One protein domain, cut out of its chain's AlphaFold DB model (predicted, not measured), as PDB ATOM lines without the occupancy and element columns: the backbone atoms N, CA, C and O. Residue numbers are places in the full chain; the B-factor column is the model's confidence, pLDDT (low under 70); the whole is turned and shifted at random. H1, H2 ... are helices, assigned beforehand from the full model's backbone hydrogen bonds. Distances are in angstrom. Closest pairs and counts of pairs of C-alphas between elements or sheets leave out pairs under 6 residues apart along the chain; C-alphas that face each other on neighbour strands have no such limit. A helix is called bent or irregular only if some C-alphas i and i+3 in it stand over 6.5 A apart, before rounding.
ATOM      1  N   GLU A  11     126.617  77.568 169.930       91.69
ATOM      2  CA  GLU A  11     126.584  78.842 169.212       91.69
ATOM      3  C   GLU A  11     127.725  79.757 169.667       91.69
ATOM      4  O   GLU A  11     127.925  79.960 170.865       91.69
ATOM      5  N   SER A  12     128.454  80.343 168.721       90.19
ATOM      6  CA  SER A  12     129.651  81.123 169.021       90.19
ATOM      7  C   SER A  12     129.819  82.296 168.065       90.19
ATOM      8  O   SER A  12     129.282  82.307 166.967       90.19
ATOM      9  N   VAL A  13     130.558  83.305 168.502       89.94
ATOM     10  CA  VAL A  13     131.172  84.338 167.645       89.94
ATOM     11  C   VAL A  13     132.673  84.438 167.926       89.94
ATOM     12  O   VAL A  13     133.344  85.400 167.577       89.94
ATOM     13  N   ASN A  14     133.220  83.423 168.594       84.94
ATOM     14  CA  ASN A  14     134.626  83.338 168.928       84.94
ATOM     15  C   ASN A  14     135.381  82.665 167.773       84.94
ATOM     16  O   ASN A  14     135.218  81.466 167.551       84.94
ATOM     17  N   ARG A  15     136.218  83.441 167.075       81.50
ATOM     18  CA  ARG A  15     137.186  82.962 166.070       81.50
ATOM     19  C   ARG A  15     138.578  82.666 166.664       81.50
ATOM     20  O   ARG A  15     139.507  82.300 165.949       81.50
ATOM     21  N   GLY A  16     138.740  82.790 167.980       70.06
ATOM     22  CA  GLY A  16     139.994  82.495 168.666       70.06
ATOM     23  C   GLY A  16     140.391  81.019 168.549       70.06
ATOM     24  O   GLY A  16     139.587  80.128 168.813       70.06
ATOM     25  N   GLY A  17     141.656  80.758 168.205       76.62
ATOM     26  CA  GLY A  17     142.203  79.402 168.071       76.62
ATOM     27  C   GLY A  17     142.167  78.877 166.631       76.62
ATOM     28  O   GLY A  17     142.418  79.624 165.688       76.62
ATOM     29  N   CYS A  18     141.907  77.577 166.457       82.38
ATOM     30  CA  CYS A  18     141.777  76.962 165.132       82.38
ATOM     31  C   CYS A  18     140.345  77.135 164.610       82.38
ATOM     32  O   CYS A  18     139.408  76.633 165.225       82.38
ATOM     33  N   THR A  19     140.184  77.801 163.464       87.94
ATOM     34  CA  THR A  19     138.878  78.027 162.826       87.94
ATOM     35  C   THR A  19     138.824  77.344 161.466       87.94
ATOM     36  O   THR A  19     139.694  77.568 160.627       87.94
ATOM     37  N   PHE A  20     137.776  76.553 161.235       89.38
ATOM     38  CA  PHE A  20     137.479  75.939 159.943       89.38
ATOM     39  C   PHE A  20     136.325  76.687 159.281       89.38
ATOM     40  O   PHE A  20     135.231  76.759 159.836       89.38
ATOM     41  N   VAL A  21     136.568  77.238 158.094       91.75
ATOM     42  CA  VAL A  21     135.539  77.908 157.295       91.75
ATOM     43  C   VAL A  21     135.070  76.932 156.226       91.75
ATOM     44  O   VAL A  21     135.793  76.649 155.276       91.75
ATOM     45  N   LEU A  22     133.879  76.369 156.429       92.50
ATOM     46  CA  LEU A  22     133.292  75.373 155.525       92.50
ATOM     47  C   LEU A  22     132.376  76.000 154.468       92.50
ATOM     48  O   LEU A  22     132.042  75.343 153.487       92.50
ATOM     49  N   ASN A  23     131.986  77.260 154.667       93.31
ATOM     50  CA  ASN A  23     131.265  78.056 153.687       93.31
ATOM     51  C   ASN A  23     132.205  79.145 153.128       93.31
ATOM     52  O   ASN A  23     132.522  80.076 153.876       93.31
ATOM     53  N   PRO A  24     132.657  79.060 151.861       92.50
ATOM     54  CA  PRO A  24     133.551  80.060 151.275       92.50
ATOM     55  C   PRO A  24     132.924  81.460 151.210       92.50
ATOM     56  O   PRO A  24     133.659  82.446 151.254       92.50
ATOM     57  N   ASP A  25     131.592  81.570 151.208       93.81
ATOM     58  CA  ASP A  25     130.900  82.863 151.209       93.81
ATOM     59  C   ASP A  25     131.268  83.710 152.431       93.81
ATOM     60  O   ASP A  25     131.336  84.931 152.335       93.81
ATOM     61  N   ALA A  26     131.610  83.085 153.563       93.62
ATOM     62  CA  ALA A  26     132.060  83.801 154.757       93.62
ATOM     63  C   ALA A  26     133.335  84.636 154.510       93.62
ATOM     64  O   ALA A  26     133.554  85.652 155.171       93.62
ATOM     65  N   LEU A  27     134.183  84.214 153.562       92.94
ATOM     66  CA  LEU A  27     135.418  84.913 153.181       92.94
ATOM     67  C   LEU A  27     135.192  85.948 152.070       92.94
ATOM     68  O   LEU A  27     135.949  86.913 151.976       92.94
ATOM     69  N   ASN A  28     134.161  85.749 151.245       92.81
ATOM     70  CA  ASN A  28     133.855  86.602 150.095       92.81
ATOM     71  C   ASN A  28     132.885  87.742 150.441       92.81
ATOM     72  O   ASN A  28     132.924  88.791 149.805       92.81
ATOM     73  N   LEU A  29     132.018  87.549 151.440       94.31
ATOM     74  CA  LEU A  29     130.958  88.498 151.799       94.31
ATOM     75  C   LEU A  29     131.298  89.409 152.979       94.31
ATOM     76  O   LEU A  29     130.577  90.380 153.215       94.31
ATOM     77  N   THR A  30     132.343  89.088 153.742       95.06
ATOM     78  CA  THR A  30     132.656  89.794 154.987       95.06
ATOM     79  C   THR A  30     134.164  90.038 155.104       95.06
ATOM     80  O   THR A  30     134.923  89.066 155.200       95.06
ATOM     81  N   PRO A  31     134.615  91.305 155.142       93.31
ATOM     82  CA  PRO A  31     136.013  91.643 155.348       93.31
ATOM     83  C   PRO A  31     136.404  91.458 156.815       93.31
ATOM     84  O   PRO A  31     135.568  91.416 157.717       93.31
ATOM     85  N   ASN A  32     137.707  91.380 157.070       90.94
ATOM     86  CA  ASN A  32     138.233  91.369 158.429       90.94
ATOM     87  C   ASN A  32     138.504  92.806 158.909       90.94
ATOM     88  O   ASN A  32     139.664  93.215 158.989       90.94
ATOM     89  N   THR A  33     137.443  93.582 159.164       91.31
ATOM     90  CA  THR A  33     137.560  94.999 159.548       91.31
ATOM     91  C   THR A  33     138.289  95.162 160.880       91.31
ATOM     92  O   THR A  33     138.004  94.478 161.867       91.31
ATOM     93  N   ILE A  34     139.231  96.103 160.914       90.94
ATOM     94  CA  ILE A  34     140.030  96.445 162.087       90.94
ATOM     95  C   ILE A  34     139.523  97.765 162.670       90.94
ATOM     96  O   ILE A  34     139.449  98.769 161.969       90.94
ATOM     97  N   LEU A  35     139.206  97.770 163.967       89.31
ATOM     98  CA  LEU A  35     138.998  99.010 164.712       89.31
ATOM     99  C   LEU A  35     140.341  99.729 164.844       89.31
ATOM    100  O   LEU A  35     141.302  99.138 165.338       89.31
ATOM    101  N   GLN A  36     140.374 101.008 164.495       88.12
ATOM    102  CA  GLN A  36     141.504 101.881 164.788       88.12
ATOM    103  C   GLN A  36     141.147 102.820 165.932       88.12
ATOM    104  O   GLN A  36     140.076 103.416 165.928       88.12
ATOM    105  N   ILE A  37     142.049 102.940 166.905       80.75
ATOM    106  CA  ILE A  37     141.946 103.899 168.007       80.75
ATOM    107  C   ILE A  37     143.169 104.800 167.988       80.75
ATOM    108  O   ILE A  37     144.290 104.296 168.081       80.75
ATOM    109  N   ASP A  38     142.964 106.111 167.856       77.62
ATOM    110  CA  ASP A  38     144.054 107.087 167.686       77.62
ATOM    111  C   ASP A  38     145.067 106.650 166.596       77.62
ATOM    112  O   ASP A  38     146.285 106.769 166.746       77.62
ATOM    113  N   GLY A  39     144.570 106.061 165.500       79.06
ATOM    114  CA  GLY A  39     145.391 105.548 164.393       79.06
ATOM    115  C   GLY A  39     146.161 104.251 164.686       79.06
ATOM    116  O   GLY A  39     146.989 103.843 163.872       79.06
ATOM    117  N   LYS A  40     145.914 103.591 165.825       82.94
ATOM    118  CA  LYS A  40     146.480 102.276 166.161       82.94
ATOM    119  C   LYS A  40     145.447 101.170 165.983       82.94
ATOM    120  O   LYS A  40     144.331 101.266 166.486       82.94
ATOM    121  N   ASP A  41     145.859 100.080 165.349       89.06
ATOM    122  CA  ASP A  41     145.012  98.905 165.152       89.06
ATOM    123  C   ASP A  41     144.724  98.191 166.480       89.06
ATOM    124  O   ASP A  41     145.631  97.722 167.177       89.06
ATOM    125  N   ALA A  42     143.444  98.049 166.811       87.62
ATOM    126  CA  ALA A  42     143.001  97.138 167.850       87.62
ATOM    127  C   ALA A  42     143.087  95.687 167.355       87.62
ATOM    128  O   ALA A  42     142.913  95.375 166.175       87.62
ATOM    129  N   ARG A  43     143.333  94.758 168.280       87.00
ATOM    130  CA  ARG A  43     143.286  93.324 167.970       87.00
ATOM    131  C   ARG A  43     141.847  92.816 167.968       87.00
ATOM    132  O   ARG A  43     140.931  93.520 168.369       87.00
ATOM    133  N   ARG A  44     141.662  91.557 167.565       89.06
ATOM    134  CA  ARG A  44     140.365  90.854 167.543       89.06
ATOM    135  C   ARG A  44     139.427  91.218 166.388       89.06
ATOM    136  O   ARG A  44     138.234  90.937 166.478       89.06
ATOM    137  N   SER A  45     139.955  91.739 165.276       90.94
ATOM    138  CA  SER A  45     139.180  91.869 164.030       90.94
ATOM    139  C   SER A  45     138.570  90.535 163.595       90.94
ATOM    140  O   SER A  45     137.410  90.487 163.205       90.94
ATOM    141  N   ASP A  46     139.288  89.426 163.803       92.69
ATOM    142  CA  ASP A  46     138.806  88.070 163.536       92.69
ATOM    143  C   ASP A  46     137.527  87.716 164.305       92.69
ATOM    144  O   ASP A  46     136.669  86.995 163.793       92.69
ATOM    145  N   MET A  47     137.389  88.219 165.531       94.19
ATOM    146  CA  MET A  47     136.187  88.017 166.333       94.19
ATOM    147  C   MET A  47     135.039  88.908 165.855       94.19
ATOM    148  O   MET A  47     133.896  88.460 165.823       94.19
ATOM    149  N   VAL A  48     135.329  90.138 165.418       94.50
ATOM    150  CA  VAL A  48     134.317  91.009 164.799       94.50
ATOM    151  C   VAL A  48     133.815  90.412 163.482       94.50
ATOM    152  O   VAL A  48     132.609  90.357 163.265       94.50
ATOM    153  N   TRP A  49     134.703  89.864 162.650       95.25
ATOM    154  CA  TRP A  49     134.332  89.130 161.436       95.25
ATOM    155  C   TRP A  49     133.333  88.002 161.732       95.25
ATOM    156  O   TRP A  49     132.364  87.813 160.995       95.25
ATOM    157  N   ALA A  50     133.522  87.265 162.830       95.44
ATOM    158  CA  ALA A  50     132.588  86.213 163.226       95.44
ATOM    159  C   ALA A  50     131.236  86.791 163.678       95.44
ATOM    160  O   ALA A  50     130.190  86.244 163.333       95.44
ATOM    161  N   ILE A  51     131.236  87.923 164.386       96.38
ATOM    162  CA  ILE A  51     130.002  88.634 164.744       96.38
ATOM    163  C   ILE A  51     129.227  89.047 163.489       96.38
ATOM    164  O   ILE A  51     128.035  88.756 163.403       96.38
ATOM    165  N   VAL A  52     129.892  89.658 162.504       96.75
ATOM    166  CA  VAL A  52     129.252  90.101 161.254       96.75
ATOM    167  C   VAL A  52     128.672  88.923 160.481       96.75
ATOM    168  O   VAL A  52     127.495  88.942 160.126       96.75
ATOM    169  N   ASN A  53     129.445  87.853 160.286       96.31
ATOM    170  CA  ASN A  53     128.936  86.682 159.575       96.31
ATOM    171  C   ASN A  53     127.732  86.050 160.281       96.31
ATOM    172  O   ASN A  53     126.784  85.647 159.616       96.31
ATOM    173  N   ARG A  54     127.727  85.990 161.616       95.50
ATOM    174  CA  ARG A  54     126.610  85.391 162.349       95.50
ATOM    175  C   ARG A  54     125.361  86.265 162.377       95.50
ATOM    176  O   ARG A  54     124.272  85.758 162.145       95.50
ATOM    177  N   HIS A  55     125.511  87.539 162.725       96.00
ATOM    178  CA  HIS A  55     124.377  88.418 163.025       96.00
ATOM    179  C   HIS A  55     123.879  89.217 161.819       96.00
ATOM    180  O   HIS A  55     122.728  89.633 161.827       96.00
ATOM    181  N   TYR A  56     124.724  89.449 160.810       96.62
ATOM    182  CA  TYR A  56     124.358  90.223 159.618       96.62
ATOM    183  C   TYR A  56     124.256  89.379 158.345       96.62
ATOM    184  O   TYR A  56     123.476  89.689 157.451       96.62
ATOM    185  N   ARG A  57     125.044  88.300 158.240       95.69
ATOM    186  CA  ARG A  57     124.967  87.352 157.113       95.69
ATOM    187  C   ARG A  57     124.191  86.075 157.444       95.69
ATOM    188  O   ARG A  57     124.202  85.148 156.640       95.69
ATOM    189  N   ASP A  58     123.571  86.014 158.626       94.75
ATOM    190  CA  ASP A  58     122.801  84.869 159.134       94.75
ATOM    191  C   ASP A  58     123.545  83.517 159.041       94.75
ATOM    192  O   ASP A  58     122.944  82.449 158.888       94.75
ATOM    193  N   MET A  59     124.880  83.535 159.124       94.94
ATOM    194  CA  MET A  59     125.692  82.324 159.050       94.94
ATOM    195  C   MET A  59     125.736  81.592 160.389       94.94
ATOM    196  O   MET A  59     125.747  82.180 161.471       94.94
ATOM    197  N   ASN A  60     125.847  80.267 160.316       93.25
ATOM    198  CA  ASN A  60     125.984  79.435 161.500       93.25
ATOM    199  C   ASN A  60     127.455  79.344 161.930       93.25
ATOM    200  O   ASN A  60     128.284  78.779 161.212       93.25
ATOM    201  N   ILE A  61     127.772  79.874 163.112       93.31
ATOM    202  CA  ILE A  61     129.109  79.799 163.701       93.31
ATOM    203  C   ILE A  61     129.039  79.007 165.002       93.31
ATOM    204  O   ILE A  61     128.355  79.380 165.958       93.31
ATOM    205  N   LYS A  62     129.799  77.912 165.046       92.06
ATOM    206  CA  LYS A  62     129.842  76.990 166.179       92.06
ATOM    207  C   LYS A  62     131.229  76.923 166.799       92.06
ATOM    208  O   LYS A  62     132.230  76.913 166.089       92.06
ATOM    209  N   ALA A  63     131.276  76.805 168.120       91.19
ATOM    210  CA  ALA A  63     132.469  76.413 168.858       91.19
ATOM    211  C   ALA A  63     132.321  74.977 169.360       91.19
ATOM    212  O   ALA A  63     131.285  74.602 169.912       91.19
ATOM    213  N   VAL A  64     133.385  74.193 169.201       89.00
ATOM    214  CA  VAL A  64     133.484  72.827 169.707       89.00
ATOM    215  C   VAL A  64     134.845  72.616 170.354       89.00
ATOM    216  O   VAL A  64     135.870  73.071 169.848       89.00
ATOM    217  N   SER A  65     134.855  71.914 171.483       84.44
ATOM    218  CA  SER A  65     136.088  71.512 172.150       84.44
ATOM    219  C   SER A  65     136.718  70.350 171.390       84.44
ATOM    220  O   SER A  65     136.190  69.241 171.395       84.44
ATOM    221  N   PHE A  66     137.857  70.593 170.748       77.94
ATOM    222  CA  PHE A  66     138.623  69.550 170.073       77.94
ATOM    223  C   PHE A  66     140.056  69.511 170.624       77.94
ATOM    224  O   PHE A  66     140.699  70.561 170.699       77.94
ATOM    225  N   PRO A  67     140.580  68.339 171.030       76.75
ATOM    226  CA  PRO A  67     141.955  68.235 171.498       76.75
ATOM    227  C   PRO A  67     142.913  68.429 170.318       76.75
ATOM    228  O   PRO A  67     143.003  67.587 169.428       76.75
ATOM    229  N   VAL A  68     143.646  69.541 170.321       76.50
ATOM    230  CA  VAL A  68     144.691  69.833 169.335       76.50
ATOM    231  C   VAL A  68     146.044  69.780 170.031       76.50
ATOM    232  O   VAL A  68     146.255  70.436 171.051       76.50
ATOM    233  N   GLN A  69     146.986  69.017 169.474       80.44
ATOM    234  CA  GLN A  69     148.374  69.077 169.912       80.44
ATOM    235  C   GLN A  69     149.040  70.307 169.291       80.44
ATOM    236  O   GLN A  69     149.317  70.345 168.094       80.44
ATOM    237  N   HIS A  70     149.326  71.311 170.114       72.44
ATOM    238  CA  HIS A  70     150.126  72.457 169.697       72.44
ATOM    239  C   HIS A  70     151.614  72.126 169.833       72.44
ATOM    240  O   HIS A  70     152.138  72.034 170.941       72.44
ATOM    241  N   ILE A  71     152.315  71.978 168.708       80.50
ATOM    242  CA  ILE A  71     153.782  71.919 168.690       80.50
ATOM    243  C   ILE A  71     154.291  73.341 168.457       80.50
ATOM    244  O   ILE A  71     154.474  73.780 167.323       80.50
ATOM    245  N   GLY A  72     154.460  74.093 169.543       67.44
ATOM    246  CA  GLY A  72     155.050  75.426 169.485       67.44
ATOM    247  C   GLY A  72     156.546  75.339 169.190       67.44
ATOM    248  O   GLY A  72     157.284  74.686 169.922       67.44
ATOM    249  N   ARG A  73     157.007  76.012 168.135       69.19
ATOM    250  CA  ARG A  73     158.427  76.341 167.946       69.19
ATOM    251  C   ARG A  73     158.565  77.842 168.152       69.19
ATOM    252  O   ARG A  73     158.091  78.610 167.321       69.19
ATOM    253  N   ILE A  74     159.146  78.259 169.271       66.94
ATOM    254  CA  ILE A  74     159.397  79.673 169.562       66.94
ATOM    255  C   ILE A  74     160.909  79.868 169.533       66.94
ATOM    256  O   ILE A  74     161.605  79.414 170.431       66.94
ATOM    257  N   ASN A  75     161.398  80.531 168.486       64.19
ATOM    258  CA  ASN A  75     162.814  80.881 168.315       64.19
ATOM    259  C   ASN A  75     163.063  82.381 168.558       64.19
ATOM    260  O   ASN A  75     164.011  82.943 168.019       64.19
ATOM    261  N   VAL A  76     162.177  83.057 169.295       71.50
ATOM    262  CA  VAL A  76     162.231  84.511 169.495       71.50
ATOM    263  C   VAL A  76     162.397  84.812 170.976       71.50
ATOM    264  O   VAL A  76     161.701  84.215 171.798       71.50
ATOM    265  N   THR A  77     163.289  85.744 171.302       71.00
ATOM    266  CA  THR A  77     163.459  86.245 172.666       71.00
ATOM    267  C   THR A  77     162.146  86.881 173.139       71.00
ATOM    268  O   THR A  77     161.612  87.745 172.435       71.00
ATOM    269  N   PRO A  78     161.584  86.452 174.283       68.62
ATOM    270  CA  PRO A  78     160.414  87.092 174.869       68.62
ATOM    271  C   PRO A  78     160.706  88.563 175.186       68.62
ATOM    272  O   PRO A  78     161.793  88.889 175.647       68.62
ATOM    273  N   SER A  79     159.740  89.440 174.922       73.75
ATOM    274  CA  SER A  79     159.797  90.853 175.306       73.75
ATOM    275  C   SER A  79     158.387  91.359 175.582       73.75
ATOM    276  O   SER A  79     157.465  91.058 174.804       73.75
ATOM    277  N   VAL A  80     158.206  92.174 176.614       75.62
ATOM    278  CA  VAL A  80     156.948  92.889 176.833       75.62
ATOM    279  C   VAL A  80     156.768  93.954 175.754       75.62
ATOM    280  O   VAL A  80     157.568  94.866 175.581       75.62
ATOM    281  N   ASN A  81     155.674  93.836 175.003       82.94
ATOM    282  CA  ASN A  81     155.303  94.800 173.978       82.94
ATOM    283  C   ASN A  81     154.030  95.530 174.420       82.94
ATOM    284  O   ASN A  81     152.923  95.006 174.273       82.94
ATOM    285  N   ALA A  82     154.208  96.728 174.979       80.62
ATOM    286  CA  ALA A  82     153.123  97.537 175.526       80.62
ATOM    287  C   ALA A  82     152.041  97.860 174.481       80.62
ATOM    288  O   ALA A  82     150.856  97.751 174.790       80.62
ATOM    289  N   ASP A  83     152.424  98.161 173.235       82.25
ATOM    290  CA  ASP A  83     151.471  98.437 172.153       82.25
ATOM    291  C   ASP A  83     150.599  97.215 171.831       82.25
ATOM    292  O   ASP A  83     149.381  97.330 171.704       82.25
ATOM    293  N   LYS A  84     151.190  96.015 171.761       85.81
ATOM    294  CA  LYS A  84     150.439  94.767 171.539       85.81
ATOM    295  C   LYS A  84     149.500  94.453 172.697       85.81
ATOM    296  O   LYS A  84     148.406  93.944 172.452       85.81
ATOM    297  N   VAL A  85     149.923  94.715 173.934       87.31
ATOM    298  CA  VAL A  85     149.080  94.539 175.127       87.31
ATOM    299  C   VAL A  85     147.908  95.516 175.090       87.31
ATOM    300  O   VAL A  85     146.771  95.106 175.309       87.31
ATOM    301  N   LEU A  86     148.158  96.780 174.749       85.81
ATOM    302  CA  LEU A  86     147.121  97.797 174.611       85.81
ATOM    303  C   LEU A  86     146.100  97.418 173.532       85.81
ATOM    304  O   LEU A  86     144.903  97.376 173.815       85.81
ATOM    305  N   ALA A  87     146.566  97.072 172.329       87.94
ATOM    306  CA  ALA A  87     145.708  96.659 171.221       87.94
ATOM    307  C   ALA A  87     144.843  95.435 171.579       87.94
ATOM    308  O   ALA A  87     143.683  95.345 171.174       87.94
ATOM    309  N   GLU A  88     145.391  94.502 172.364       90.62
ATOM    310  CA  GLU A  88     144.675  93.330 172.874       90.62
ATOM    311  C   GLU A  88     143.603  93.689 173.910       90.62
ATOM    312  O   GLU A  88     142.499  93.145 173.855       90.62
ATOM    313  N   ILE A  89     143.906  94.599 174.843       90.69
ATOM    314  CA  ILE A  89     142.960  95.063 175.869       90.69
ATOM    315  C   ILE A  89     141.783  95.778 175.220       90.69
ATOM    316  O   ILE A  89     140.641  95.436 175.515       90.69
ATOM    317  N   VAL A  90     142.070  96.718 174.319       89.50
ATOM    318  CA  VAL A  90     141.071  97.483 173.568       89.50
ATOM    319  C   VAL A  90     140.174  96.547 172.763       89.50
ATOM    320  O   VAL A  90     138.958  96.538 172.945       89.50
ATOM    321  N   GLY A  91     140.778  95.707 171.919       91.19
ATOM    322  CA  GLY A  91     140.047  94.785 171.057       91.19
ATOM    323  C   GLY A  91     139.172  93.806 171.833       91.19
ATOM    324  O   GLY A  91     138.000  93.600 171.519       91.19
ATOM    325  N   SER A  92     139.723  93.239 172.907       92.06
ATOM    326  CA  SER A  92     138.987  92.314 173.770       92.06
ATOM    327  C   SER A  92     137.882  92.991 174.580       92.06
ATOM    328  O   SER A  92     136.902  92.328 174.921       92.06
ATOM    329  N   ALA A  93     138.043  94.268 174.934       92.75
ATOM    330  CA  ALA A  93     137.028  95.045 175.633       92.75
ATOM    331  C   ALA A  93     135.852  95.382 174.711       92.75
ATOM    332  O   ALA A  93     134.714  95.123 175.096       92.75
ATOM    333  N   LEU A  94     136.121  95.856 173.486       92.81
ATOM    334  CA  LEU A  94     135.074  96.080 172.485       92.81
ATOM    335  C   LEU A  94     134.325  94.781 172.179       92.81
ATOM    336  O   LEU A  94     133.098  94.750 172.216       92.81
ATOM    337  N   TYR A  95     135.052  93.689 171.928       94.75
ATOM    338  CA  TYR A  95     134.438  92.384 171.690       94.75
ATOM    339  C   TYR A  95     133.543  91.953 172.861       94.75
ATOM    340  O   TYR A  95     132.425  91.487 172.645       94.75
ATOM    341  N   ALA A  96     133.991  92.136 174.106       94.75
ATOM    342  CA  ALA A  96     133.183  91.819 175.280       94.75
ATOM    343  C   ALA A  96     131.927  92.700 175.388       94.75
ATOM    344  O   ALA A  96     130.857  92.178 175.694       94.75
ATOM    345  N   GLY A  97     132.030  94.002 175.110       95.06
ATOM    346  CA  GLY A  97     130.874  94.899 175.112       95.06
ATOM    347  C   GLY A  97     129.860  94.545 174.027       95.06
ATOM    348  O   GLY A  97     128.675  94.386 174.312       95.06
ATOM    349  N   LEU A  98     130.341  94.321 172.805       95.62
ATOM    350  CA  LEU A  98     129.515  93.965 171.656       95.62
ATOM    351  C   LEU A  98     128.816  92.614 171.853       95.62
ATOM    352  O   LEU A  98     127.617  92.490 171.621       95.62
ATOM    353  N   THR A  99     129.535  91.599 172.335       95.81
ATOM    354  CA  THR A  99     128.930  90.292 172.639       95.81
ATOM    355  C   THR A  99     127.984  90.338 173.832       95.81
ATOM    356  O   THR A  99     126.984  89.622 173.821       95.81
ATOM    357  N   GLY A 100     128.256  91.183 174.831       96.00
ATOM    358  CA  GLY A 100     127.333  91.447 175.932       96.00
ATOM    359  C   GLY A 100     125.994  91.970 175.417       96.00
ATOM    360  O   GLY A 100     124.961  91.365 175.694       96.00
ATOM    361  N   PHE A 101     126.031  93.007 174.579       97.31
ATOM    362  CA  PHE A 101     124.844  93.581 173.945       97.31
ATOM    363  C   PHE A 101     124.096  92.561 173.068       97.31
ATOM    364  O   PHE A 101     122.895  92.344 173.235       97.31
ATOM    365  N   LEU A 102     124.800  91.876 172.161       96.69
ATOM    366  CA  LEU A 102     124.188  90.939 171.207       96.69
ATOM    367  C   LEU A 102     123.637  89.669 171.862       96.69
ATOM    368  O   LEU A 102     122.748  89.027 171.306       96.69
ATOM    369  N   LYS A 103     124.125  89.297 173.049       94.44
ATOM    370  CA  LYS A 103     123.549  88.194 173.825       94.44
ATOM    371  C   LYS A 103     122.117  88.504 174.268       94.44
ATOM    372  O   LYS A 103     121.291  87.595 174.305       94.44
ATOM    373  N   GLU A 104     121.837  89.760 174.599       95.44
ATOM    374  CA  GLU A 104     120.496  90.235 174.958       95.44
ATOM    375  C   GLU A 104     119.637  90.518 173.714       95.44
ATOM    376  O   GLU A 104     118.411  90.463 173.782       95.44
ATOM    377  N   HIS A 105     120.281  90.709 172.556       95.81
ATOM    378  CA  HIS A 105     119.646  91.042 171.279       95.81
ATOM    379  C   HIS A 105     120.073  90.069 170.157       95.81
ATOM    380  O   HIS A 105     120.700  90.477 169.177       95.81
ATOM    381  N   PRO A 106     119.740  88.765 170.252       92.56
ATOM    382  CA  PRO A 106     120.301  87.732 169.373       92.56
ATOM    383  C   PRO A 106     119.950  87.896 167.888       92.56
ATOM    384  O   PRO A 106     120.686  87.406 167.035       92.56
ATOM    385  N   HIS A 107     118.852  88.589 167.574       93.94
ATOM    386  CA  HIS A 107     118.376  88.832 166.205       93.94
ATOM    387  C   HIS A 107     118.763  90.214 165.654       93.94
ATOM    388  O   HIS A 107     118.272  90.615 164.599       93.94
ATOM    389  N   HIS A 108     119.601  90.964 166.372       96.62
ATOM    390  CA  HIS A 108     120.041  92.288 165.949       96.62
ATOM    391  C   HIS A 108     120.900  92.212 164.676       96.62
ATOM    392  O   HIS A 108     121.815  91.400 164.591       96.62
ATOM    393  N   GLN A 109     120.645  93.107 163.720       95.44
ATOM    394  CA  GLN A 109     121.240  93.099 162.371       95.44
ATOM    395  C   GLN A 109     122.453  94.037 162.234       95.44
ATOM    396  O   GLN A 109     122.759  94.534 161.155       95.44
ATOM    397  N   LEU A 110     123.115  94.334 163.354       96.38
ATOM    398  CA  LEU A 110     124.295  95.212 163.455       96.38
ATOM    399  C   LEU A 110     124.096  96.637 162.899       96.38
ATOM    400  O   LEU A 110     125.059  97.326 162.574       96.38
ATOM    401  N   ARG A 111     122.843  97.096 162.827       95.50
ATOM    402  CA  ARG A 111     122.474  98.479 162.509       95.50
ATOM    403  C   ARG A 111     122.148  99.211 163.800       95.50
ATOM    404  O   ARG A 111     120.986  99.298 164.180       95.50
ATOM    405  N   PHE A 112     123.195  99.662 164.479       95.56
ATOM    406  CA  PHE A 112     123.078 100.252 165.806       95.56
ATOM    407  C   PHE A 112     122.537 101.681 165.747       95.56
ATOM    408  O   PHE A 112     122.963 102.498 164.932       95.56
ATOM    409  N   THR A 113     121.625 101.985 166.658       95.06
ATOM    410  CA  THR A 113     121.232 103.345 167.025       95.06
ATOM    411  C   THR A 113     122.286 103.983 167.931       95.06
ATOM    412  O   THR A 113     123.068 103.286 168.580       95.06
ATOM    413  N   ASP A 114     122.268 105.312 168.055       92.56
ATOM    414  CA  ASP A 114     123.163 106.022 168.982       92.56
ATOM    415  C   ASP A 114     123.003 105.528 170.432       92.56
ATOM    416  O   ASP A 114     123.983 105.405 171.162       92.56
ATOM    417  N   HIS A 115     121.780 105.168 170.844       95.12
ATOM    418  CA  HIS A 115     121.531 104.628 172.181       95.12
ATOM    419  C   HIS A 115     122.186 103.254 172.396       95.12
ATOM    420  O   HIS A 115     122.764 103.001 173.451       95.12
ATOM    421  N   GLU A 116     122.128 102.370 171.400       96.56
ATOM    422  CA  GLU A 116     122.763 101.049 171.476       96.56
ATOM    423  C   GLU A 116     124.291 101.166 171.440       96.56
ATOM    424  O   GLU A 116     124.986 100.448 172.158       96.56
ATOM    425  N   ILE A 117     124.829 102.111 170.661       94.62
ATOM    426  CA  ILE A 117     126.265 102.426 170.658       94.62
ATOM    427  C   ILE A 117     126.714 102.885 172.047       94.62
ATOM    428  O   ILE A 117     127.758 102.437 172.527       94.62
ATOM    429  N   ASP A 118     125.922 103.721 172.720       93.38
ATOM    430  CA  ASP A 118     126.205 104.172 174.083       93.38
ATOM    431  C   ASP A 118     126.259 103.000 175.067       93.38
ATOM    432  O   ASP A 118     127.236 102.863 175.807       93.38
ATOM    433  N   GLN A 119     125.282 102.093 175.002       95.62
ATOM    434  CA  GLN A 119     125.266 100.872 175.812       95.62
ATOM    435  C   GLN A 119     126.490  99.981 175.541       95.62
ATOM    436  O   GLN A 119     127.142  99.505 176.474       95.62
ATOM    437  N   ILE A 120     126.856  99.775 174.271       95.56
ATOM    438  CA  ILE A 120     128.040  98.988 173.897       95.56
ATOM    439  C   ILE A 120     129.318  99.646 174.430       95.56
ATOM    440  O   ILE A 120     130.210  98.945 174.918       95.56
ATOM    441  N   CYS A 121     129.418 100.976 174.385       92.81
ATOM    442  CA  CYS A 121     130.554 101.716 174.931       92.81
ATOM    443  C   CYS A 121     130.657 101.566 176.455       92.81
ATOM    444  O   CYS A 121     131.760 101.370 176.973       92.81
ATOM    445  N   GLU A 122     129.537 101.608 177.177       93.00
ATOM    446  CA  GLU A 122     129.498 101.388 178.627       93.00
ATOM    447  C   GLU A 122     129.959  99.971 178.993       93.00
ATOM    448  O   GLU A 122     130.864  99.804 179.818       93.00
ATOM    449  N   LEU A 123     129.416  98.950 178.319       95.19
ATOM    450  CA  LEU A 123     129.808  97.552 178.519       95.19
ATOM    451  C   LEU A 123     131.292  97.322 178.186       95.19
ATOM    452  O   LEU A 123     132.010  96.645 178.930       95.19
ATOM    453  N   SER A 124     131.774  97.922 177.095       93.25
ATOM    454  CA  SER A 124     133.182  97.849 176.686       93.25
ATOM    455  C   SER A 124     134.092  98.507 177.723       93.25
ATOM    456  O   SER A 124     135.103  97.927 178.120       93.25
ATOM    457  N   THR A 125     133.710  99.680 178.231       91.44
ATOM    458  CA  THR A 125     134.457 100.406 179.268       91.44
ATOM    459  C   THR A 125     134.519  99.610 180.569       91.44
ATOM    460  O   THR A 125     135.587  99.494 181.175       91.44
ATOM    461  N   ALA A 126     133.407  98.998 180.984       92.81
ATOM    462  CA  ALA A 126     133.374  98.128 182.154       92.81
ATOM    463  C   ALA A 126     134.319  96.923 181.992       92.81
ATOM    464  O   ALA A 126     135.133  96.649 182.880       92.81
ATOM    465  N   SER A 127     134.284  96.252 180.832       93.56
ATOM    466  CA  SER A 127     135.184  95.129 180.535       93.56
ATOM    467  C   SER A 127     136.654  95.554 180.509       93.56
ATOM    468  O   SER A 127     137.520  94.865 181.054       93.56
ATOM    469  N   MET A 128     136.949  96.714 179.921       91.81
ATOM    470  CA  MET A 128     138.293  97.281 179.883       91.81
ATOM    471  C   MET A 128     138.829  97.545 181.290       91.81
ATOM    472  O   MET A 128     139.931  97.105 181.613       91.81
ATOM    473  N   ASN A 129     138.044  98.200 182.149       91.25
ATOM    474  CA  ASN A 129     138.438  98.487 183.529       91.25
ATOM    475  C   ASN A 129     138.749  97.203 184.307       91.25
ATOM    476  O   ASN A 129     139.788  97.116 184.960       91.25
ATOM    477  N   GLN A 130     137.909  96.174 184.172       93.12
ATOM    478  CA  GLN A 130     138.162  94.873 184.792       93.12
ATOM    479  C   GLN A 130     139.482  94.253 184.304       93.12
ATOM    480  O   GLN A 130     140.266  93.738 185.104       93.12
ATOM    481  N   ARG A 131     139.759  94.315 182.997       92.38
ATOM    482  CA  ARG A 131     141.000  93.786 182.405       92.38
ATOM    483  C   ARG A 131     142.238  94.546 182.873       92.38
ATOM    484  O   ARG A 131     143.258  93.915 183.138       92.38
ATOM    485  N   LEU A 132     142.151  95.867 183.003       91.25
ATOM    486  CA  LEU A 132     143.247  96.695 183.506       91.25
ATOM    487  C   LEU A 132     143.580  96.377 184.966       91.25
ATOM    488  O   LEU A 132     144.759  96.267 185.303       91.25
ATOM    489  N   GLU A 133     142.577  96.148 185.816       91.19
ATOM    490  CA  GLU A 133     142.824  95.720 187.198       91.19
ATOM    491  C   GLU A 133     143.465  94.325 187.259       91.19
ATOM    492  O   GLU A 133     144.427  94.119 188.002       91.19
ATOM    493  N   LEU A 134     143.017  93.376 186.429       92.06
ATOM    494  CA  LEU A 134     143.653  92.055 186.333       92.06
ATOM    495  C   LEU A 134     145.108  92.145 185.854       92.06
ATOM    496  O   LEU A 134     145.974  91.465 186.409       92.06
ATOM    497  N   LEU A 135     145.394  92.997 184.865       90.38
ATOM    498  CA  LEU A 135     146.755  93.244 184.391       90.38
ATOM    499  C   LEU A 135     147.628  93.809 185.514       90.38
ATOM    500  O   LEU A 135     148.718  93.296 185.759       90.38
ATOM    501  N   LYS A 136     147.132  94.824 186.227       89.31
ATOM    502  CA  LYS A 136     147.823  95.442 187.363       89.31
ATOM    503  C   LYS A 136     148.151  94.411 188.444       89.31
ATOM    504  O   LYS A 136     149.294  94.342 188.888       89.31
ATOM    505  N   ILE A 137     147.185  93.574 188.829       91.38
ATOM    506  CA  ILE A 137     147.402  92.482 189.793       91.38
ATOM    507  C   ILE A 137     148.458  91.501 189.276       91.38
ATOM    508  O   ILE A 137     149.358  91.119 190.024       91.38
ATOM    509  N   SER A 138     148.376  91.105 188.005       91.44
ATOM    510  CA  SER A 138     149.348  90.197 187.393       91.44
ATOM    511  C   SER A 138     150.762  90.770 187.443       91.44
ATOM    512  O   SER A 138     151.692  90.059 187.811       91.44
ATOM    513  N   MET A 139     150.935  92.052 187.124       88.69
ATOM    514  CA  MET A 139     152.256  92.676 187.129       88.69
ATOM    515  C   MET A 139     152.816  92.843 188.546       88.69
ATOM    516  O   MET A 139     153.975  92.513 188.767       88.69
ATOM    517  N   MET A 140     151.999  93.235 189.532       88.44
ATOM    518  CA  MET A 140     152.442  93.286 190.937       88.44
ATOM    519  C   MET A 140     152.906  91.912 191.444       88.44
ATOM    520  O   MET A 140     153.886  91.816 192.181       88.44
ATOM    521  N   ARG A 141     152.242  90.825 191.022       92.94
ATOM    522  CA  ARG A 141     152.680  89.454 191.337       92.94
ATOM    523  C   ARG A 141     154.039  89.130 190.719       92.94
ATOM    524  O   ARG A 141     154.845  88.473 191.369       92.94
ATOM    525  N   ILE A 142     154.292  89.582 189.491       91.75
ATOM    526  CA  ILE A 142     155.577  89.387 188.809       91.75
ATOM    527  C   ILE A 142     156.686  90.188 189.498       91.75
ATOM    528  O   ILE A 142     157.758  89.646 189.733       91.75
ATOM    529  N   GLN A 143     156.411  91.428 189.904       89.81
ATOM    530  CA  GLN A 143     157.355  92.239 190.679       89.81
ATOM    531  C   GLN A 143     157.705  91.573 192.018       89.81
ATOM    532  O   GLN A 143     158.877  91.432 192.349       89.81
ATOM    533  N   GLY A 144     156.706  91.086 192.763       91.88
ATOM    534  CA  GLY A 144     156.947  90.353 194.011       91.88
ATOM    535  C   GLY A 144     157.727  89.047 193.803       91.88
ATOM    536  O   GLY A 144     158.574  88.693 194.625       91.88
ATOM    537  N   LEU A 145     157.485  88.351 192.687       92.38
ATOM    538  CA  LEU A 145     158.274  87.187 192.289       92.38
ATOM    539  C   LEU A 145     159.728  87.575 192.001       92.38
ATOM    540  O   LEU A 145     160.622  86.907 192.505       92.38
ATOM    541  N   ALA A 146     159.966  88.646 191.241       91.50
ATOM    542  CA  ALA A 146     161.308  89.130 190.927       91.50
ATOM    543  C   ALA A 146     162.098  89.454 192.206       91.50
ATOM    544  O   ALA A 146     163.220  88.981 192.370       91.50
ATOM    545  N   GLU A 147     161.480  90.163 193.154       90.94
ATOM    546  CA  GLU A 147     162.096  90.438 194.456       90.94
ATOM    547  C   GLU A 147     162.382  89.147 195.232       90.94
ATOM    548  O   GLU A 147     163.473  88.977 195.768       90.94
ATOM    549  N   THR A 148     161.450  88.191 195.254       92.62
ATOM    550  CA  THR A 148     161.672  86.900 195.929       92.62
ATOM    551  C   THR A 148     162.845  86.137 195.311       92.62
ATOM    552  O   THR A 148     163.685  85.621 196.044       92.62
ATOM    553  N   LEU A 149     162.929  86.103 193.975       90.88
ATOM    554  CA  LEU A 149     164.025  85.472 193.236       90.88
ATOM    555  C   LEU A 149     165.376  86.086 193.607       90.88
ATOM    556  O   LEU A 149     166.316  85.348 193.882       90.88
ATOM    557  N   HIS A 150     165.454  87.414 193.700       88.75
ATOM    558  CA  HIS A 150     166.684  88.107 194.074       88.75
ATOM    559  C   HIS A 150     167.213  87.700 195.458       88.75
ATOM    560  O   HIS A 150     168.420  87.574 195.642       88.75
ATOM    561  N   HIS A 151     166.323  87.457 196.424       89.19
ATOM    562  CA  HIS A 151     166.722  87.082 197.784       89.19
ATOM    563  C   HIS A 151     167.174  85.621 197.905       89.19
ATOM    564  O   HIS A 151     167.977  85.305 198.782       89.19
ATOM    565  N   ILE A 152     166.641  84.725 197.068       92.19
ATOM    566  CA  ILE A 152     166.977  83.291 197.110       92.19
ATOM    567  C   ILE A 152     168.134  82.920 196.176       92.19
ATOM    568  O   ILE A 152     168.743  81.866 196.361       92.19
ATOM    569  N   ASP A 153     168.446  83.765 195.188       90.00
ATOM    570  CA  ASP A 153     169.503  83.538 194.200       90.00
ATOM    571  C   ASP A 153     170.905  83.788 194.778       90.00
ATOM    572  O   ASP A 153     171.600  84.752 194.464       90.00
ATOM    573  N   THR A 154     171.326  82.896 195.671       84.81
ATOM    574  CA  THR A 154     172.635  82.969 196.344       84.81
ATOM    575  C   THR A 154     173.827  82.670 195.427       84.81
ATOM    576  O   THR A 154     174.942  83.084 195.746       84.81
ATOM    577  N   SER A 155     173.617  81.972 194.303       88.50
ATOM    578  CA  SER A 155     174.657  81.642 193.315       88.50
ATOM    579  C   SER A 155     174.672  82.573 192.097       88.50
ATOM    580  O   SER A 155     175.551  82.439 191.246       88.50
ATOM    581  N   ASN A 156     173.761  83.554 192.043       87.75
ATOM    582  CA  ASN A 156     173.605  84.522 190.953       87.75
ATOM    583  C   ASN A 156     173.234  83.883 189.592       87.75
ATOM    584  O   ASN A 156     173.423  84.493 188.534       87.75
ATOM    585  N   GLU A 157     172.706  82.656 189.616       90.31
ATOM    586  CA  GLU A 157     172.293  81.880 188.439       90.31
ATOM    587  C   GLU A 157     171.024  82.441 187.784       90.31
ATOM    588  O   GLU A 157     170.789  82.225 186.597       90.31
ATOM    589  N   LEU A 158     170.205  83.175 188.542       89.38
ATOM    590  CA  LEU A 158     168.928  83.737 188.096       89.38
ATOM    591  C   LEU A 158     169.005  85.246 187.835       89.38
ATOM    592  O   LEU A 158     167.978  85.874 187.566       89.38
ATOM    593  N   SER A 159     170.200  85.831 187.880       86.50
ATOM    594  CA  SER A 159     170.422  87.272 187.720       86.50
ATOM    595  C   SER A 159     169.853  87.838 186.414       86.50
ATOM    596  O   SER A 159     169.185  88.873 186.443       86.50
ATOM    597  N   GLU A 160     170.025  87.137 185.289       87.19
ATOM    598  CA  GLU A 160     169.452  87.537 183.995       87.19
ATOM    599  C   GLU A 160     167.916  87.530 184.011       87.19
ATOM    600  O   GLU A 160     167.279  88.480 183.551       87.19
ATOM    601  N   LEU A 161     167.307  86.489 184.587       87.00
ATOM    602  CA  LEU A 161     165.853  86.390 184.721       87.00
ATOM    603  C   LEU A 161     165.312  87.495 185.636       87.00
ATOM    604  O   LEU A 161     164.300  88.116 185.317       87.00
ATOM    605  N   HIS A 162     165.977  87.756 186.760       87.88
ATOM    606  CA  HIS A 162     165.598  88.825 187.678       87.88
ATOM    607  C   HIS A 162     165.629  90.195 186.989       87.88
ATOM    608  O   HIS A 162     164.660  90.950 187.103       87.88
ATOM    609  N   GLN A 163     166.693  90.490 186.235       86.88
ATOM    610  CA  GLN A 163     166.818  91.741 185.493       86.88
ATOM    611  C   GLN A 163     165.711  91.878 184.439       86.88
ATOM    612  O   GLN A 163     165.016  92.891 184.411       86.88
ATOM    613  N   TYR A 164     165.462  90.817 183.662       87.19
ATOM    614  CA  TYR A 164     164.371  90.780 182.687       87.19
ATOM    615  C   TYR A 164     163.011  91.086 183.328       87.19
ATOM    616  O   TYR A 164     162.260  91.922 182.833       87.19
ATOM    617  N   LEU A 165     162.688  90.448 184.460       88.62
ATOM    618  CA  LEU A 165     161.410  90.677 185.133       88.62
ATOM    619  C   LEU A 165     161.275  92.112 185.666       88.62
ATOM    620  O   LEU A 165     160.166  92.649 185.658       88.62
ATOM    621  N   LYS A 166     162.369  92.737 186.119       85.50
ATOM    622  CA  LYS A 166     162.355  94.129 186.592       85.50
ATOM    623  C   LYS A 166     162.156  95.135 185.467       85.50
ATOM    624  O   LYS A 166     161.354  96.056 185.631       85.50
ATOM    625  N   ASP A 167     162.855  94.949 184.355       84.19
ATOM    626  CA  ASP A 167     162.829  95.894 183.239       84.19
ATOM    627  C   ASP A 167     161.475  95.854 182.517       84.19
ATOM    628  O   ASP A 167     160.824  96.884 182.323       84.19
ATOM    629  N   ASP A 168     160.997  94.651 182.201       81.94
ATOM    630  CA  ASP A 168     159.800  94.471 181.383       81.94
ATOM    631  C   ASP A 168     158.496  94.728 182.159       81.94
ATOM    632  O   ASP A 168     157.528  95.256 181.602       81.94
ATOM    633  N   PHE A 169     158.462  94.409 183.458       85.50
ATOM    634  CA  PHE A 169     157.267  94.524 184.308       85.50
ATOM    635  C   PHE A 169     157.356  95.680 185.312       85.50
ATOM    636  O   PHE A 169     156.825  95.611 186.427       85.50
ATOM    637  N   SER A 170     158.016  96.768 184.918       80.88
ATOM    638  CA  SER A 170     158.136  97.982 185.722       80.88
ATOM    639  C   SER A 170     156.788  98.688 185.934       80.88
ATOM    640  O   SER A 170     155.852  98.606 185.130       80.88
ATOM    641  N   THR A 171     156.679  99.442 187.030       80.62
ATOM    642  CA  THR A 171     155.481 100.245 187.333       80.62
ATOM    643  C   THR A 171     155.212 101.315 186.270       80.62
ATOM    644  O   THR A 171     154.057 101.633 185.992       80.62
ATOM    645  N   GLU A 172     156.257 101.842 185.636       81.62
ATOM    646  CA  GLU A 172     156.146 102.823 184.555       81.62
ATOM    647  C   GLU A 172     155.445 102.241 183.318       81.62
ATOM    648  O   GLU A 172     154.501 102.846 182.797       81.62
ATOM    649  N   ASN A 173     155.821 101.023 182.908       78.12
ATOM    650  CA  ASN A 173     155.172 100.315 181.802       78.12
ATOM    651  C   ASN A 173     153.679 100.080 182.093       78.12
ATOM    652  O   ASN A 173     152.830 100.298 181.225       78.12
ATOM    653  N   ILE A 174     153.334  99.714 183.335       80.44
ATOM    654  CA  ILE A 174     151.939  99.534 183.776       80.44
ATOM    655  C   ILE A 174     151.144 100.831 183.635       80.44
ATOM    656  O   ILE A 174     150.052 100.836 183.062       80.44
ATOM    657  N   LEU A 175     151.669 101.932 184.174       82.31
ATOM    658  CA  LEU A 175     150.984 103.224 184.158       82.31
ATOM    659  C   LEU A 175     150.811 103.746 182.731       82.31
ATOM    660  O   LEU A 175     149.766 104.314 182.404       82.31
ATOM    661  N   THR A 176     151.783 103.478 181.862       81.88
ATOM    662  CA  THR A 176     151.689 103.793 180.438       81.88
ATOM    663  C   THR A 176     150.537 103.024 179.793       81.88
ATOM    664  O   THR A 176     149.642 103.648 179.225       81.88
ATOM    665  N   ILE A 177     150.460 101.702 179.971       81.69
ATOM    666  CA  ILE A 177     149.364 100.888 179.416       81.69
ATOM    667  C   ILE A 177     147.996 101.342 179.958       81.69
ATOM    668  O   ILE A 177     147.054 101.509 179.184       81.69
ATOM    669  N   ILE A 178     147.878 101.584 181.270       82.62
ATOM    670  CA  ILE A 178     146.614 102.003 181.899       82.62
ATOM    671  C   ILE A 178     146.167 103.378 181.393       82.62
ATOM    672  O   ILE A 178     144.988 103.568 181.088       82.62
ATOM    673  N   SER A 179     147.087 104.343 181.319       81.31
ATOM    674  CA  SER A 179     146.764 105.706 180.880       81.31
ATOM    675  C   SER A 179     146.315 105.747 179.423       81.31
ATOM    676  O   SER A 179     145.379 106.475 179.104       81.31
ATOM    677  N   TRP A 180     146.929 104.935 178.561       76.88
ATOM    678  CA  TRP A 180     146.539 104.810 177.161       76.88
ATOM    679  C   TRP A 180     145.208 104.083 176.990       76.88
ATOM    680  O   TRP A 180     144.344 104.576 176.275       76.88
ATOM    681  N   ALA A 181     144.995 102.960 177.678       77.88
ATOM    682  CA  ALA A 181     143.746 102.209 177.561       77.88
ATOM    683  C   ALA A 181     142.525 103.054 177.962       77.88
ATOM    684  O   ALA A 181     141.486 103.004 177.315       77.88
ATOM    685  N   ARG A 182     142.658 103.908 178.984       75.50
ATOM    686  CA  ARG A 182     141.578 104.804 179.430       75.50
ATOM    687  C   ARG A 182     141.212 105.909 178.435       75.50
ATOM    688  O   ARG A 182     140.188 106.553 178.634       75.50
ATOM    689  N   LYS A 183     142.013 106.133 177.389       71.50
ATOM    690  CA  LYS A 183     141.741 107.130 176.344       71.50
ATOM    691  C   LYS A 183     140.864 106.611 175.203       71.50
ATOM    692  O   LYS A 183     140.761 107.302 174.205       71.50
ATOM    693  N   LEU A 184     140.232 105.443 175.345       67.81
ATOM    694  CA  LEU A 184     139.321 104.859 174.354       67.81
ATOM    695  C   LEU A 184     138.304 105.904 173.832       67.81
ATOM    696  O   LEU A 184     137.389 106.287 174.571       67.81
ATOM    697  N   PRO A 185     138.433 106.390 172.586       70.94
ATOM    698  CA  PRO A 185     137.553 107.422 172.076       70.94
ATOM    699  C   PRO A 185     136.219 106.780 171.725       70.94
ATOM    700  O   PRO A 185     136.119 105.951 170.822       70.94
ATOM    701  N   LYS A 186     135.160 107.197 172.423       81.12
ATOM    702  CA  LYS A 186     133.777 106.837 172.075       81.12
ATOM    703  C   LYS A 186     133.485 107.108 170.591       81.12
ATOM    704  O   LYS A 186     132.789 106.325 169.956       81.12
ATOM    705  N   ALA A 187     134.068 108.178 170.043       86.81
ATOM    706  CA  ALA A 187     133.948 108.552 168.638       86.81
ATOM    707  C   ALA A 187     134.478 107.474 167.676       86.81
ATOM    708  O   ALA A 187     133.812 107.183 166.686       86.81
ATOM    709  N   ASP A 188     135.614 106.841 167.983       89.12
ATOM    710  CA  ASP A 188     136.207 105.805 167.127       89.12
ATOM    711  C   ASP A 188     135.345 104.538 167.123       89.12
ATOM    712  O   ASP A 188     135.098 103.947 166.073       89.12
ATOM    713  N   ILE A 189     134.810 104.153 168.287       88.44
ATOM    714  CA  ILE A 189     133.877 103.021 168.398       88.44
ATOM    715  C   ILE A 189     132.575 103.319 167.663       88.44
ATOM    716  O   ILE A 189     132.081 102.466 166.930       88.44
ATOM    717  N   GLN A 190     132.026 104.521 167.837       90.62
ATOM    718  CA  GLN A 190     130.812 104.942 167.146       90.62
ATOM    719  C   GLN A 190     131.010 104.911 165.628       90.62
ATOM    720  O   GLN A 190     130.196 104.320 164.923       90.62
ATOM    721  N   ALA A 191     132.108 105.487 165.131       91.12
ATOM    722  CA  ALA A 191     132.442 105.463 163.714       91.12
ATOM    723  C   ALA A 191     132.586 104.022 163.207       91.12
ATOM    724  O   ALA A 191     131.975 103.666 162.203       91.12
ATOM    725  N   PHE A 192     133.318 103.175 163.924       93.56
ATOM    726  CA  PHE A 192     133.502 101.774 163.559       93.56
ATOM    727  C   PHE A 192     132.180 100.995 163.488       93.56
ATOM    728  O   PHE A 192     131.895 100.341 162.487       93.56
ATOM    729  N   LEU A 193     131.341 101.086 164.524       93.81
ATOM    730  CA  LEU A 193     130.065 100.364 164.579       93.81
ATOM    731  C   LEU A 193     129.065 100.870 163.533       93.81
ATOM    732  O   LEU A 193     128.320 100.064 162.977       93.81
ATOM    733  N   ALA A 194     129.071 102.171 163.233       91.12
ATOM    734  CA  ALA A 194     128.205 102.757 162.213       91.12
ATOM    735  C   ALA A 194     128.546 102.275 160.792       91.12
ATOM    736  O   ALA A 194     127.646 102.128 159.965       91.12
ATOM    737  N   HIS A 195     129.822 101.998 160.505       92.38
ATOM    738  CA  HIS A 195     130.273 101.575 159.173       92.38
ATOM    739  C   HIS A 195     130.356 100.055 158.997       92.38
ATOM    740  O   HIS A 195     130.500  99.583 157.874       92.38
ATOM    741  N   LEU A 196     130.201  99.276 160.071       93.56
ATOM    742  CA  LEU A 196     130.428  97.829 160.059       93.56
ATOM    743  C   LEU A 196     129.628  97.077 158.979       93.56
ATOM    744  O   LEU A 196     130.156  96.191 158.311       93.56
ATOM    745  N   THR A 197     128.347  97.418 158.808       94.12
ATOM    746  CA  THR A 197     127.479  96.778 157.801       94.12
ATOM    747  C   THR A 197     127.736  97.305 156.391       94.12
ATOM    748  O   THR A 197     127.716  96.522 155.445       94.12
ATOM    749  N   LEU A 198     128.043  98.600 156.260       94.12
ATOM    750  CA  LEU A 198     128.378  99.237 154.985       94.12
ATOM    751  C   LEU A 198     129.646  98.630 154.385       94.12
ATOM    752  O   LEU A 198     129.631  98.185 153.243       94.12
ATOM    753  N   GLU A 199     130.714  98.513 155.175       93.75
ATOM    754  CA  GLU A 199     131.960  97.901 154.714       93.75
ATOM    755  C   GLU A 199     131.783  96.432 154.322       93.75
ATOM    756  O   GLU A 199     132.393  95.962 153.360       93.75
ATOM    757  N   ALA A 200     130.936  95.695 155.048       94.69
ATOM    758  CA  ALA A 200     130.624  94.319 154.695       94.69
ATOM    759  C   ALA A 200     129.924  94.236 153.330       94.69
ATOM    760  O   ALA A 200     130.242  93.354 152.530       94.69
ATOM    761  N   ASP A 201     128.976  95.131 153.054       96.00
ATOM    762  CA  ASP A 201     128.246  95.168 151.785       96.00
ATOM    763  C   ASP A 201     129.122  95.636 150.617       96.00
ATOM    764  O   ASP A 201     129.108  94.997 149.561       96.00
ATOM    765  N   ASP A 202     129.944  96.665 150.818       94.69
ATOM    766  CA  ASP A 202     130.894  97.152 149.815       94.69
ATOM    767  C   ASP A 202     131.906  96.065 149.429       94.69
ATOM    768  O   ASP A 202     132.182  95.838 148.245       94.69
ATOM    769  N   TYR A 203     132.415  95.327 150.420       93.62
ATOM    770  CA  TYR A 203     133.320  94.204 150.190       93.62
ATOM    771  C   TYR A 203     132.650  93.069 149.403       93.62
ATOM    772  O   TYR A 203     133.228  92.547 148.447       93.62
ATOM    773  N   ALA A 204     131.411  92.708 149.754       93.31
ATOM    774  CA  ALA A 204     130.650  91.691 149.030       93.31
ATOM    775  C   ALA A 204     130.393  92.098 147.567       93.31
ATOM    776  O   ALA A 204     130.539  91.281 146.652       93.31
ATOM    777  N   ALA A 205     130.046  93.366 147.327       92.50
ATOM    778  CA  ALA A 205     129.834  93.902 145.986       92.50
ATOM    779  C   ALA A 205     131.117  93.860 145.138       92.50
ATOM    780  O   ALA A 205     131.081  93.424 143.984       92.50
ATOM    781  N   ALA A 206     132.258  94.246 145.716       88.81
ATOM    782  CA  ALA A 206     133.555  94.191 145.043       88.81
ATOM    783  C   ALA A 206     133.966  92.753 144.675       88.81
ATOM    784  O   ALA A 206     134.422  92.510 143.555       88.81
ATOM    785  N   SER A 207     133.748  91.788 145.574       81.19
ATOM    786  CA  SER A 207     134.033  90.368 145.326       81.19
ATOM    787  C   SER A 207     133.189  89.794 144.180       81.19
ATOM    788  O   SER A 207     133.699  89.059 143.330       81.19
ATOM    789  N   ASN A 208     131.912  90.176 144.092       76.31
ATOM    790  CA  ASN A 208     131.026  89.739 143.009       76.31
ATOM    791  C   ASN A 208     131.449  90.294 141.640       76.31
ATOM    792  O   ASN A 208     131.384  89.574 140.645       76.31
ATOM    793  N   LEU A 209     131.937  91.539 141.591       70.12
ATOM    794  CA  LEU A 209     132.484  92.145 140.371       70.12
ATOM    795  C   LEU A 209     133.783  91.471 139.906       70.12
ATOM    796  O   LEU A 209     134.072  91.442 138.712       70.12
ATOM    797  N   GLN A 210     134.585  90.924 140.820       63.28
ATOM    798  CA  GLN A 210     135.777  90.162 140.445       63.28
ATOM    799  C   GLN A 210     135.416  88.788 139.869       63.28
ATOM    800  O   GLN A 210     136.032  88.371 138.892       63.28
ATOM    801  N   MET A 211     134.391  88.111 140.399       60.81
ATOM    802  CA  MET A 211     133.948  86.816 139.861       60.81
ATOM    803  C   MET A 211     133.327  86.918 138.462       60.81
ATOM    804  O   MET A 211     133.527  86.018 137.649       60.81
ATOM    805  N   THR A 212     132.615  88.004 138.150       59.81
ATOM    806  CA  THR A 212     132.014  88.206 136.818       59.81
ATOM    807  C   THR A 212     133.021  88.597 135.737       59.81
ATOM    808  O   THR A 212     132.751  88.369 134.565       59.81
ATOM    809  N   ASN A 213     134.187  89.138 136.106       54.22
ATOM    810  CA  ASN A 213     135.253  89.516 135.166       54.22
ATOM    811  C   ASN A 213     136.269  88.387 134.883       54.22
ATOM    812  O   ASN A 213     137.209  88.595 134.116       54.22
ATOM    813  N   ILE A 214     136.118  87.219 135.519       54.62
ATOM    814  CA  ILE A 214     136.982  86.032 135.330       54.62
ATOM    815  C   ILE A 214     136.287  84.962 134.452       54.62
ATOM    816  O   ILE A 214     136.883  83.929 134.143       54.62
TER     817      ILE A 214
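What this domain is: This is residues 11 to 214 of the 215 residues of an uncharacterized protein of Oceanospirillaceae bacterium (UniProt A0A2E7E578). One very long helix, H4, makes most of the long axis; H3 packs on its first half, H5 and H6 fold back along it, and the bent H7 leads away past its beginning. H2 is on the side of H3 away from H4, and a wide loop swings out between H2 and H3, residues 69 to 77 standing free. The printed part has 204 residues with seven named helices, H1 to H7 in chain order, and no named strand: all helix. It is loose, with a radius of gyration of the C-alphas of 20.8 A and spans of 70 by 40 by 32 A.

How they stand to each other: H4, residues 114 to 152, is the hub. H3, residues 82 to 104, touches its residues 119 to 132 as a helical hairpin, at a steep tilt of 43 degrees; C-alphas 97 and 124 are closest, 4.1 A. H6, residues 171 to 181, touches H4 at 8 degrees, a shallow tilt, opposite ways; C-alphas 132 and 178 are closest, 6.5 A. H3, H4 and H6 form an up-and-down bundle, each running against the one before. H5, residues 159 to 168, makes a helical hairpin with H4; C-alphas 146 and 162 are closest, 5.4 A. H7, residues 186 to 212, was assigned as one helix by its hydrogen bonds but is bent, with C-alphas 194 and 197 7.5 A apart. Its arm H7a, residues 186 to 194, touches H4, the closest C-alphas being 117 and 190, 6.3 A. Arm H7b, residues 197 to 212, only just touches H1, residues 25 to 28, with 3 pairs of C-alphas within 8 A, the closest 28 and 207, 6.1 A. H2, residues 45 to 55, only just touches H3, with 3 such pairs, the closest 48 and 95, 7.0 A. Every O i to N i+4 pair is within hydrogen-bond range in H2, H4, H5, H6, H7a and H7b, and 18 of 19 in H3; H1 is too short for one.

Where its parts are: H4 runs 56.8 A from C-alpha 114 at (123.163, 106.022, 168.982) to C-alpha 152 at (166.977, 83.291, 197.110). H3 is 33.4 A long and H7b 23.1 A, ending at C-alpha 212 at (132.014, 88.206, 136.818).

The domain as a whole: The two C-alphas farthest apart, of Thr 154 and Thr 212, are 72.3 A apart. The printed part has no cut; the links H1 to H2 and H2 to H3 are long. pLDDT is under 70 at residues 72 to 75, 78, 184 and 210 to 214.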